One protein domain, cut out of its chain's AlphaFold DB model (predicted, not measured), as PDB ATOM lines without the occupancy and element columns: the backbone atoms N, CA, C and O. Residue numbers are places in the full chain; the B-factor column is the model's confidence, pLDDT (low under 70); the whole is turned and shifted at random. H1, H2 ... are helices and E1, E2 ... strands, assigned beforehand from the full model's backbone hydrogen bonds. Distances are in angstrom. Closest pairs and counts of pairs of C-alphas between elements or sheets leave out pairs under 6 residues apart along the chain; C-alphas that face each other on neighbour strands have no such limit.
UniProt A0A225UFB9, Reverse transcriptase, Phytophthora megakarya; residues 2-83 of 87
ATOM      1  N   PHE A   2     209.258 235.078 200.318       44.47
ATOM      2  CA  PHE A   2     210.393 234.378 200.974       44.47
ATOM      3  C   PHE A   2     209.984 233.415 202.107       44.47
ATOM      4  O   PHE A   2     210.569 232.345 202.249       44.47
ATOM      5  N   LYS A   3     208.943 233.753 202.885       53.91
ATOM      6  CA  LYS A   3     208.447 232.902 203.988       53.91
ATOM      7  C   LYS A   3     207.913 231.544 203.513       53.91
ATOM      8  O   LYS A   3     208.034 230.547 204.216       53.91
ATOM      9  N   ASP A   4     207.343 231.508 202.311       58.75
ATOM     10  CA  ASP A   4     206.790 230.288 201.719       58.75
ATOM     11  C   ASP A   4     207.895 229.366 201.196       58.75
ATOM     12  O   ASP A   4     207.784 228.148 201.316       58.75
ATOM     13  N   THR A   5     208.990 229.946 200.697       59.38
ATOM     14  CA  THR A   5     210.181 229.212 200.255       59.38
ATOM     15  C   THR A   5     210.875 228.520 201.422       59.38
ATOM     16  O   THR A   5     211.226 227.352 201.304       59.38
ATOM     17  N   GLU A   6     211.029 229.189 202.570       60.97
ATOM     18  CA  GLU A   6     211.623 228.562 203.759       60.97
ATOM     19  C   GLU A   6     210.800 227.372 204.261       60.97
ATOM     20  O   GLU A   6     211.367 226.339 204.616       60.97
ATOM     21  N   ARG A   7     209.467 227.498 204.272       66.50
ATOM     22  CA  ARG A   7     208.572 226.397 204.647       66.50
ATOM     23  C   ARG A   7     208.676 225.239 203.654       66.50
ATOM     24  O   ARG A   7     208.862 224.106 204.078       66.50
ATOM     25  N   TYR A   8     208.652 225.531 202.355       62.94
ATOM     26  CA  TYR A   8     208.760 224.526 201.295       62.94
ATOM     27  C   TYR A   8     210.090 223.756 201.339       62.94
ATOM     28  O   TYR A   8     210.116 222.540 201.182       62.94
ATOM     29  N   VAL A   9     211.199 224.448 201.619       61.94
ATOM     30  CA  VAL A   9     212.526 223.827 201.766       61.94
ATOM     31  C   VAL A   9     212.606 222.958 203.026       61.94
ATOM     32  O   VAL A   9     213.231 221.902 202.988       61.94
ATOM     33  N   LYS A  10     211.959 223.365 204.127       63.06
ATOM     34  CA  LYS A  10     211.910 222.581 205.374       63.06
ATOM     35  C   LYS A  10     211.009 221.347 205.282       63.06
ATOM     36  O   LYS A  10     211.307 220.347 205.925       63.06
ATOM     37  N   GLU A  11     209.923 221.420 204.516       66.44
ATOM     38  CA  GLU A  11     208.949 220.329 204.349       66.44
ATOM     39  C   GLU A  11     209.351 219.323 203.252       66.44
ATOM     40  O   GLU A  11     208.757 218.249 203.147       66.44
ATOM     41  N   CYS A  12     210.376 219.626 202.446       67.69
ATOM     42  CA  CYS A  12     210.861 218.738 201.394       67.69
ATOM     43  C   CYS A  12     211.690 217.574 201.969       67.69
ATOM     44  O   CYS A  12     212.888 217.702 202.229       67.69
ATOM     45  N   VAL A  13     211.051 216.413 202.124       56.97
ATOM     46  CA  VAL A  13     211.667 215.166 202.620       56.97
ATOM     47  C   VAL A  13     212.839 214.702 201.737       56.97
ATOM     48  O   VAL A  13     213.855 214.231 202.257       56.97
ATOM     49  N   ASP A  14     212.761 214.927 200.422       58.00
ATOM     50  CA  ASP A  14     213.840 214.606 199.477       58.00
ATOM     51  C   ASP A  14     215.028 215.576 199.601       58.00
ATOM     52  O   ASP A  14     216.187 215.173 199.503       58.00
ATOM     53  N   GLY A  15     214.760 216.855 199.884       55.12
ATOM     54  CA  GLY A  15     215.789 217.887 200.043       55.12
ATOM     55  C   GLY A  15     216.592 217.750 201.338       55.12
ATOM     56  O   GLY A  15     217.802 217.977 201.335       55.12
ATOM     57  N   VAL A  16     215.930 217.339 202.425       52.81
ATOM     58  CA  VAL A  16     216.556 217.123 203.742       52.81
ATOM     59  C   VAL A  16     217.386 215.832 203.772       52.81
ATOM     60  O   VAL A  16     218.419 215.787 204.434       52.81
ATOM     61  N   THR A  17     216.984 214.797 203.027       52.28
ATOM     62  CA  THR A  17     217.697 213.503 203.000       52.28
ATOM     63  C   THR A  17     218.863 213.497 202.001       52.28
ATOM     64  O   THR A  17     219.902 212.901 202.277       52.28
ATOM     65  N   ALA A  18     218.736 214.187 200.860       54.84
ATOM     66  CA  ALA A  18     219.784 214.232 199.832       54.84
ATOM     67  C   ALA A  18     220.984 215.118 200.214       54.84
ATOM     68  O   ALA A  18     222.103 214.889 199.754       54.84
ATOM     69  N   LYS A  19     220.768 216.124 201.069       57.12
ATOM     70  CA  LYS A  19     221.827 216.937 201.670       57.12
ATOM     71  C   LYS A  19     221.921 216.589 203.147       57.12
ATOM     72  O   LYS A  19     221.380 217.301 203.987       57.12
ATOM     73  N   GLY A  20     222.584 215.476 203.455       55.91
ATOM     74  CA  GLY A  20     222.917 215.132 204.837       55.91
ATOM     75  C   GLY A  20     223.531 216.326 205.582       55.91
ATOM     76  O   GLY A  20     224.112 217.227 204.967       55.91
ATOM     77  N   LEU A  21     223.385 216.343 206.910       62.78
ATOM     78  CA  LEU A  21     223.979 217.375 207.762       62.78
ATOM     79  C   LEU A  21     225.466 217.542 207.393       62.78
ATOM     80  O   LEU A  21     226.144 216.520 207.232       62.78
ATOM     81  N   PRO A  22     225.989 218.779 207.260       58.81
ATOM     82  CA  PRO A  22     227.406 218.982 207.002       58.81
ATOM     83  C   PRO A  22     228.205 218.163 208.014       58.81
ATOM     84  O   PRO A  22     228.051 218.362 209.218       58.81
ATOM     85  N   GLN A  23     229.046 217.239 207.541       64.25
ATOM     86  CA  GLN A  23     229.897 216.422 208.419       64.25
ATOM     87  C   GLN A  23     230.779 217.286 209.331       64.25
ATOM     88  O   GLN A  23     231.223 216.828 210.380       64.25
ATOM     89  N   ASN A  24     231.003 218.543 208.949       60.53
ATOM     90  CA  ASN A  24     231.655 219.550 209.759       60.53
ATOM     91  C   ASN A  24     230.734 220.778 209.916       60.53
ATOM     92  O   ASN A  24     230.762 221.669 209.067       60.53
ATOM     93  N   PRO A  25     229.919 220.850 210.985       59.09
ATOM     94  CA  PRO A  25     229.109 222.023 211.312       59.09
ATOM     95  C   PRO A  25     229.940 223.161 211.935       59.09
ATOM     96  O   PRO A  25     229.381 224.074 212.543       59.09
ATOM     97  N   GLY A  26     231.272 223.107 211.820       61.12
ATOM     98  CA  GLY A  26     232.152 224.179 212.251       61.12
ATOM     99  C   GLY A  26     231.782 225.506 211.576       61.12
ATOM    100  O   GLY A  26     231.308 225.510 210.435       61.12
ATOM    101  N   PRO A  27     231.971 226.646 212.263       57.72
ATOM    102  CA  PRO A  27     231.753 227.949 211.652       57.72
ATOM    103  C   PRO A  27     232.548 228.031 210.346       57.72
ATOM    104  O   PRO A  27     233.710 227.620 210.301       57.72
ATOM    105  N   SER A  28     231.922 228.547 209.278       63.53
ATOM    106  CA  SER A  28     232.657 228.830 208.040       63.53
ATOM    107  C   SER A  28     233.900 229.660 208.396       63.53
ATOM    108  O   SER A  28     233.748 230.566 209.219       63.53
ATOM    109  N   PRO A  29     235.094 229.384 207.829       61.31
ATOM    110  CA  PRO A  29     236.401 229.892 208.296       61.31
ATOM    111  C   PRO A  29     236.622 231.422 208.326       61.31
ATOM    112  O   PRO A  29     237.757 231.877 208.427       61.31
ATOM    113  N   GLY A  30     235.572 232.234 208.254       56.38
ATOM    114  CA  GLY A  30     235.614 233.681 208.110       56.38
ATOM    115  C   GLY A  30     235.333 234.091 206.669       56.38
ATOM    116  O   GLY A  30     235.673 233.390 205.718       56.38
ATOM    117  N   ASN A  31     234.669 235.236 206.509       62.84
ATOM    118  CA  ASN A  31     234.390 235.819 205.203       62.84
ATOM    119  C   ASN A  31     235.716 236.139 204.501       62.84
ATOM    120  O   ASN A  31     236.460 237.007 204.959       62.84
ATOM    121  N   LEU A  32     235.993 235.475 203.376       68.50
ATOM    122  CA  LEU A  32     236.991 235.938 202.413       68.50
ATOM    123  C   LEU A  32     236.496 237.269 201.836       68.50
ATOM    124  O   LEU A  32     235.793 237.311 200.828       68.50
ATOM    125  N   LEU A  33     236.807 238.368 202.523       78.12
ATOM    126  CA  LEU A  33     236.419 239.704 202.099       78.12
ATOM    127  C   LEU A  33     237.431 240.200 201.066       78.12
ATOM    128  O   LEU A  33     238.565 240.549 201.395       78.12
ATOM    129  N   ALA A  34     237.016 240.256 199.806       84.62
ATOM    130  CA  ALA A  34     237.768 240.991 198.804       84.62
ATOM    131  C   ALA A  34     237.548 242.498 199.010       84.62
ATOM    132  O   ALA A  34     236.427 242.948 199.226       84.62
ATOM    133  N   THR A  35     238.618 243.287 198.930       92.12
ATOM    134  CA  THR A  35     238.580 244.762 199.031       92.12
ATOM    135  C   THR A  35     238.684 245.449 197.669       92.12
ATOM    136  O   THR A  35     238.455 246.652 197.554       92.12
ATOM    137  N   ARG A  36     239.059 244.691 196.632       92.88
ATOM    138  CA  ARG A  36     239.244 245.149 195.252       92.88
ATOM    139  C   ARG A  36     238.760 244.068 194.276       92.88
ATOM    140  O   ARG A  36     238.805 242.884 194.628       92.88
ATOM    141  N   PRO A  37     238.341 244.434 193.050       92.50
ATOM    142  CA  PRO A  37     237.995 243.462 192.015       92.50
ATOM    143  C   PRO A  37     239.123 242.450 191.779       92.50
ATOM    144  O   PRO A  37     240.293 242.824 191.754       92.50
ATOM    145  N   PHE A  38     238.760 241.176 191.602       87.81
ATOM    146  CA  PHE A  38     239.663 240.051 191.314       87.81
ATOM    147  C   PHE A  38     240.740 239.754 192.372       87.81
ATOM    148  O   PHE A  38     241.620 238.937 192.126       87.81
ATOM    149  N   GLN A  39     240.663 240.359 193.564       90.94
ATOM    150  CA  GLN A  39     241.580 240.046 194.665       90.94
ATOM    151  C   GLN A  39     241.389 238.615 195.189       90.94
ATOM    152  O   GLN A  39     242.361 237.936 195.501       90.94
ATOM    153  N   VAL A  40     240.135 238.171 195.291       90.56
ATOM    154  CA  VAL A  40     239.771 236.796 195.642       90.56
ATOM    155  C   VAL A  40     238.815 236.289 194.575       90.56
ATOM    156  O   VAL A  40     237.816 236.947 194.265       90.56
ATOM    157  N   VAL A  41     239.139 235.127 194.013       90.88
ATOM    158  CA  VAL A  41     238.321 234.441 193.016       90.88
ATOM    159  C   VAL A  41     238.064 233.029 193.518       90.88
ATOM    160  O   VAL A  41     239.014 232.302 193.806       90.88
ATOM    161  N   SER A  42     236.796 232.648 193.648       90.75
ATOM    162  CA  SER A  42     236.437 231.244 193.835       90.75
ATOM    163  C   SER A  42     236.440 230.542 192.483       90.75
ATOM    164  O   SER A  42     236.080 231.127 191.458       90.75
ATOM    165  N   MET A  43     236.878 229.288 192.488       93.06
ATOM    166  CA  MET A  43     236.919 228.424 191.319       93.06
ATOM    167  C   MET A  43     236.112 227.170 191.628       93.06
ATOM    168  O   MET A  43     236.348 226.530 192.650       93.06
ATOM    169  N   GLU A  44     235.166 226.826 190.763       92.56
ATOM    170  CA  GLU A  44     234.285 225.675 190.970       92.56
ATOM    171  C   GLU A  44     233.917 225.023 189.637       92.56
ATOM    172  O   GLU A  44     233.822 225.693 188.607       92.56
ATOM    173  N   PHE A  45     233.702 223.709 189.654       91.75
ATOM    174  CA  PHE A  45     233.158 222.976 188.519       91.75
ATOM    175  C   PHE A  45     231.674 222.687 188.722       91.75
ATOM    176  O   PHE A  45     231.266 222.204 189.775       91.75
ATOM    177  N   VAL A  46     230.879 222.884 187.674       91.50
ATOM    178  CA  VAL A  46     229.516 222.351 187.596       91.50
ATOM    179  C   VAL A  46     229.568 221.045 186.817       91.50
ATOM    180  O   VAL A  46     229.785 221.057 185.601       91.50
ATOM    181  N   ILE A  47     229.395 219.930 187.530       89.69
ATOM    182  CA  ILE A  47     229.419 218.569 186.985       89.69
ATOM    183  C   ILE A  47     228.442 217.628 187.707       89.69
ATOM    184  O   ILE A  47     228.141 217.847 188.881       89.69
ATOM    185  N   PRO A  48     228.015 216.540 187.039       84.69
ATOM    186  CA  PRO A  48     228.129 216.303 185.597       84.69
ATOM    187  C   PRO A  48     227.011 217.022 184.825       84.69
ATOM    188  O   PRO A  48     225.866 217.066 185.273       84.69
ATOM    189  N   LEU A  49     227.321 217.572 183.649       88.38
ATOM    190  CA  LEU A  49     226.328 218.153 182.740       88.38
ATOM    191  C   LEU A  49     226.047 217.203 181.568       88.38
ATOM    192  O   LEU A  49     226.951 216.478 181.138       88.38
ATOM    193  N   PRO A  50     224.827 217.225 180.998       87.56
ATOM    194  CA  PRO A  50     224.561 216.576 179.722       87.56
ATOM    195  C   PRO A  50     225.562 217.052 178.666       87.56
ATOM    196  O   PRO A  50     225.859 218.247 178.577       87.56
ATOM    197  N   GLY A  51     226.073 216.120 177.860       86.62
ATOM    198  CA  GLY A  51     227.035 216.436 176.811       86.62
ATOM    199  C   GLY A  51     226.479 217.474 175.835       86.62
ATOM    200  O   GLY A  51     225.411 217.295 175.251       86.62
ATOM    201  N   SER A  52     227.212 218.565 175.647       87.12
ATOM    202  CA  SER A  52     226.914 219.529 174.584       87.12
ATOM    203  C   SER A  52     227.252 218.959 173.200       87.12
ATOM    204  O   SER A  52     228.005 217.993 173.080       87.12
ATOM    205  N   ALA A  53     226.807 219.624 172.127       88.44
ATOM    206  CA  ALA A  53     227.154 219.251 170.747       88.44
ATOM    207  C   ALA A  53     228.673 219.208 170.465       88.44
ATOM    208  O   ALA A  53     229.103 218.595 169.493       88.44
ATOM    209  N   ARG A  54     229.494 219.858 171.306       89.00
ATOM    210  CA  ARG A  54     230.964 219.857 171.203       89.00
ATOM    211  C   ARG A  54     231.639 218.883 172.177       89.00
ATOM    212  O   ARG A  54     232.855 218.931 172.313       89.00
ATOM    213  N   GLY A  55     230.870 218.051 172.881       90.19
ATOM    214  CA  GLY A  55     231.386 217.067 173.837       90.19
ATOM    215  C   GLY A  55     231.731 217.621 175.222       90.19
ATOM    216  O   GLY A  55     232.213 216.869 176.060       90.19
ATOM    217  N   ASN A  56     231.477 218.906 175.501       91.19
ATOM    218  CA  ASN A  56     231.671 219.447 176.851       91.19
ATOM    219  C   ASN A  56     230.645 218.850 177.821       91.19
ATOM    220  O   ASN A  56     229.450 218.877 177.514       91.19
ATOM    221  N   THR A  57     231.110 218.380 178.976       92.25
ATOM    222  CA  THR A  57     230.314 217.757 180.053       92.25
ATOM    223  C   THR A  57     230.472 218.487 181.392       92.25
ATOM    224  O   THR A  57     229.863 218.100 182.389       92.25
ATOM    225  N   ALA A  58     231.265 219.562 181.420       91.75
ATOM    226  CA  ALA A  58     231.547 220.357 182.604       91.75
ATOM    227  C   ALA A  58     231.588 221.860 182.283       91.75
ATOM    228  O   ALA A  58     231.923 222.272 181.167       91.75
ATOM    229  N   LEU A  59     231.282 222.692 183.280       93.31
ATOM    230  CA  LEU A  59     231.559 224.130 183.254       93.31
ATOM    231  C   LEU A  59     232.539 224.465 184.372       93.31
ATOM    232  O   LEU A  59     232.274 224.160 185.530       93.31
ATOM    233  N   LEU A  60     233.643 225.117 184.025       93.88
ATOM    234  CA  LEU A  60     234.559 225.723 184.980       93.88
ATOM    235  C   LEU A  60     234.127 227.167 185.237       93.88
ATOM    236  O   LEU A  60     234.069 227.951 184.292       93.88
ATOM    237  N   LEU A  61     233.835 227.513 186.488       94.25
ATOM    238  CA  LEU A  61     233.410 228.838 186.927       94.25
ATOM    239  C   LEU A  61     234.531 229.545 187.688       94.25
ATOM    240  O   LEU A  61     235.205 228.942 188.520       94.25
ATOM    241  N   PHE A  62     234.665 230.845 187.447       93.25
ATOM    242  CA  PHE A  62     235.475 231.767 188.232       93.25
ATOM    243  C   PHE A  62     234.592 232.911 188.701       93.25
ATOM    244  O   PHE A  62     234.101 233.679 187.870       93.25
ATOM    245  N   GLN A  63     234.400 233.048 190.011       94.00
ATOM    246  CA  GLN A  63     233.600 234.126 190.581       94.00
ATOM    247  C   GLN A  63     234.472 235.085 191.387       94.00
ATOM    248  O   GLN A  63     235.173 234.700 192.318       94.00
ATOM    249  N   CYS A  64     234.388 236.369 191.058       91.88
ATOM    250  CA  CYS A  64     235.001 237.440 191.830       91.88
ATOM    251  C   CYS A  64     234.243 237.639 193.150       91.88
ATOM    252  O   CYS A  64     233.081 238.043 193.131       91.88
ATOM    253  N   ALA A  65     234.903 237.447 194.293       90.50
ATOM    254  CA  ALA A  65     234.271 237.618 195.605       90.50
ATOM    255  C   ALA A  65     233.908 239.084 195.927       90.50
ATOM    256  O   ALA A  65     233.087 239.334 196.801       90.50
ATOM    257  N   PHE A  66     234.507 240.058 195.226       89.31
ATOM    258  CA  PHE A  66     234.211 241.485 195.414       89.31
ATOM    259  C   PHE A  66     232.921 241.914 194.708       89.31
ATOM    260  O   PHE A  66     232.063 242.554 195.303       89.31
ATOM    261  N   SER A  67     232.801 241.596 193.416       91.62
ATOM    262  CA  SER A  67     231.700 242.069 192.565       91.62
ATOM    263  C   SER A  67     230.637 241.010 192.284       91.62
ATOM    264  O   SER A  67     229.609 241.329 191.695       91.62
ATOM    265  N   GLY A  68     230.897 239.744 192.614       90.31
ATOM    266  CA  GLY A  68     230.078 238.613 192.187       90.31
ATOM    267  C   GLY A  68     230.177 238.306 190.688       90.31
ATOM    268  O   GLY A  68     229.424 237.467 190.207       90.31
ATOM    269  N   PHE A  69     231.075 238.963 189.941       92.56
ATOM    270  CA  PHE A  69     231.248 238.738 188.503       92.56
ATOM    271  C   PHE A  69     231.712 237.306 188.224       92.56
ATOM    272  O   PHE A  69     232.682 236.856 188.835       92.56
ATOM    273  N   ILE A  70     231.043 236.621 187.293       93.12
ATOM    274  CA  ILE A  70     231.317 235.225 186.939       93.12
ATOM    275  C   ILE A  70     231.834 235.149 185.505       93.12
ATOM    276  O   ILE A  70     231.208 235.660 184.578       93.12
ATOM    277  N   ILE A  71     232.949 234.446 185.327       93.94
ATOM    278  CA  ILE A  71     233.426 233.957 184.033       93.94
ATOM    279  C   ILE A  71     233.273 232.444 184.042       93.94
ATOM    280  O   ILE A  71     233.558 231.803 185.052       93.94
ATOM    281  N   TYR A  72     232.856 231.866 182.920       93.00
ATOM    282  CA  TYR A  72     232.798 230.421 182.775       93.00
ATOM    283  C   TYR A  72     233.487 229.940 181.505       93.00
ATOM    284  O   TYR A  72     233.557 230.652 180.501       93.00
ATOM    285  N   LYS A  73     233.970 228.699 181.546       92.94
ATOM    286  CA  LYS A  73     234.514 227.987 180.394       92.94
ATOM    287  C   LYS A  73     233.886 226.602 180.312       92.94
ATOM    288  O   LYS A  73     233.851 225.879 181.301       92.94
ATOM    289  N   ALA A  74     233.385 226.239 179.136       92.88
ATOM    290  CA  ALA A  74     232.925 224.881 178.876       92.88
ATOM    291  C   ALA A  74     234.123 223.943 178.702       92.88
ATOM    292  O   ALA A  74     235.071 224.280 177.990       92.88
ATOM    293  N   MET A  75     234.057 222.790 179.361       92.19
ATOM    294  CA  MET A  75     235.146 221.826 179.463       92.19
ATOM    295  C   MET A  75     234.649 220.424 179.108       92.19
ATOM    296  O   MET A  75     233.511 220.054 179.412       92.19
ATOM    297  N   VAL A  76     235.519 219.636 178.479       90.38
ATOM    298  CA  VAL A  76     235.285 218.208 178.195       90.38
ATOM    299  C   VAL A  76     235.611 217.343 179.422       90.38
ATOM    300  O   VAL A  76     235.018 216.285 179.602       90.38
ATOM    301  N   SER A  77     236.512 217.821 180.280       83.81
ATOM    302  CA  SER A  77     237.033 217.152 181.473       83.81
ATOM    303  C   SER A  77     237.220 218.156 182.620       83.81
ATOM    304  O   SER A  77     237.244 219.373 182.416       83.81
ATOM    305  N   THR A  78     237.365 217.642 183.840       85.44
ATOM    306  CA  THR A  78     237.685 218.429 185.046       85.44
ATOM    307  C   THR A  78     239.097 218.166 185.561       85.44
ATOM    308  O   THR A  78     239.421 218.518 186.693       85.44
ATOM    309  N   GLU A  79     239.932 217.524 184.746       87.69
ATOM    310  CA  GLU A  79     241.307 217.205 185.107       87.69
ATOM    311  C   GLU A  79     242.126 218.488 185.270       87.69
ATOM    312  O   GLU A  79     241.965 219.460 184.529       87.69
ATOM    313  N   ALA A  80     243.052 218.488 186.230       82.62
ATOM    314  CA  ALA A  80     243.874 219.660 186.527       82.62
ATOM    315  C   ALA A  80     244.722 220.119 185.326       82.62
ATOM    316  O   ALA A  80     245.033 221.301 185.217       82.62
ATOM    317  N   GLN A  81     245.071 219.198 184.422       84.81
ATOM    318  CA  GLN A  81     245.829 219.491 183.202       84.81
ATOM    319  C   GLN A  81     245.014 220.291 182.176       84.81
ATOM    320  O   GLN A  81     245.591 221.035 181.387       84.81
ATOM    321  N   ASP A  82     243.686 220.157 182.197       83.44
ATOM    322  CA  ASP A  82     242.786 220.848 181.272       83.44
ATOM    323  C   ASP A  82     242.393 222.242 181.776       83.44
ATOM    324  O   ASP A  82     241.941 223.089 180.997       83.44
ATOM    325  N   VAL A  83     242.585 222.513 183.072       83.50
ATOM    326  CA  VAL A  83     242.382 223.843 183.650       83.50
ATOM    327  C   VAL A  83     243.368 224.823 183.005       83.50
ATOM    328  O   VAL A  83     244.577 224.608 183.065       83.50
TER     329      VAL A  83
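Overview. This is residues 2 to 83 of the 87 residues of the protein "Reverse transcriptase" of Phytophthora megakarya (UniProt A0A225UFB9). What is the main picture? A long free arm, residues 2 to 30, holds two short helices, H1 and H2, set as a corner well away from a narrow sheet of three strands, E1, E2 and E3, joined as two hairpins. What is it made of? The 82 printed residues run H1, H2, E1, E2, E3, a mixed class with under half of the residues in named elements; the sheet's order is E1, E2, E3, antiparallel throughout. How compact is it? It is loose, with a radius of gyration of the C-alphas of 17.1 A and spans of 40 by 38 by 27 A.

Along the chain. Where are the helices? H1, residues 2 to 11, begins at C-alpha 2 (210.393, 234.378, 200.974) and is 14.5 A long; H2 is residues 13 to 18. Where are the strands? E1 is residues 41 to 46, 15.9 A; E2 is residues 58 to 64, 19.7 A; E3, residues 70 to 75, 15.8 A, ends at C-alpha 75 (235.146, 221.826, 179.463).

Arrangement. How do the helices stand? H1 and H2 are close but not clearly touching, the closest C-alphas being those of Val 9 and Gly 15, 7.0 A apart, and about perpendicular at 75 degrees. Every O i to N i+4 pair in both is within hydrogen-bond range, and neither helix is on the sheet. How do the strands pair? E1, E2 and E3 form a meander, each strand the antiparallel neighbour of the one before. N 44 and O 61, 3.1 A, are within hydrogen-bond range between E1 and E2, as are N 60 and O 73, 2.8 A, between E2 and E3.

Size, cuts and confidence. How far does it reach? The two C-alphas farthest apart, those of Lys 3 and Gln 81, are 44.8 A apart, and the printed part has no cut. Which links are long? H2 to E1, 22 residues, and E1 to E2, 11 residues. Where is confidence low? The model's pLDDT is under 70 in residues 2 to 32.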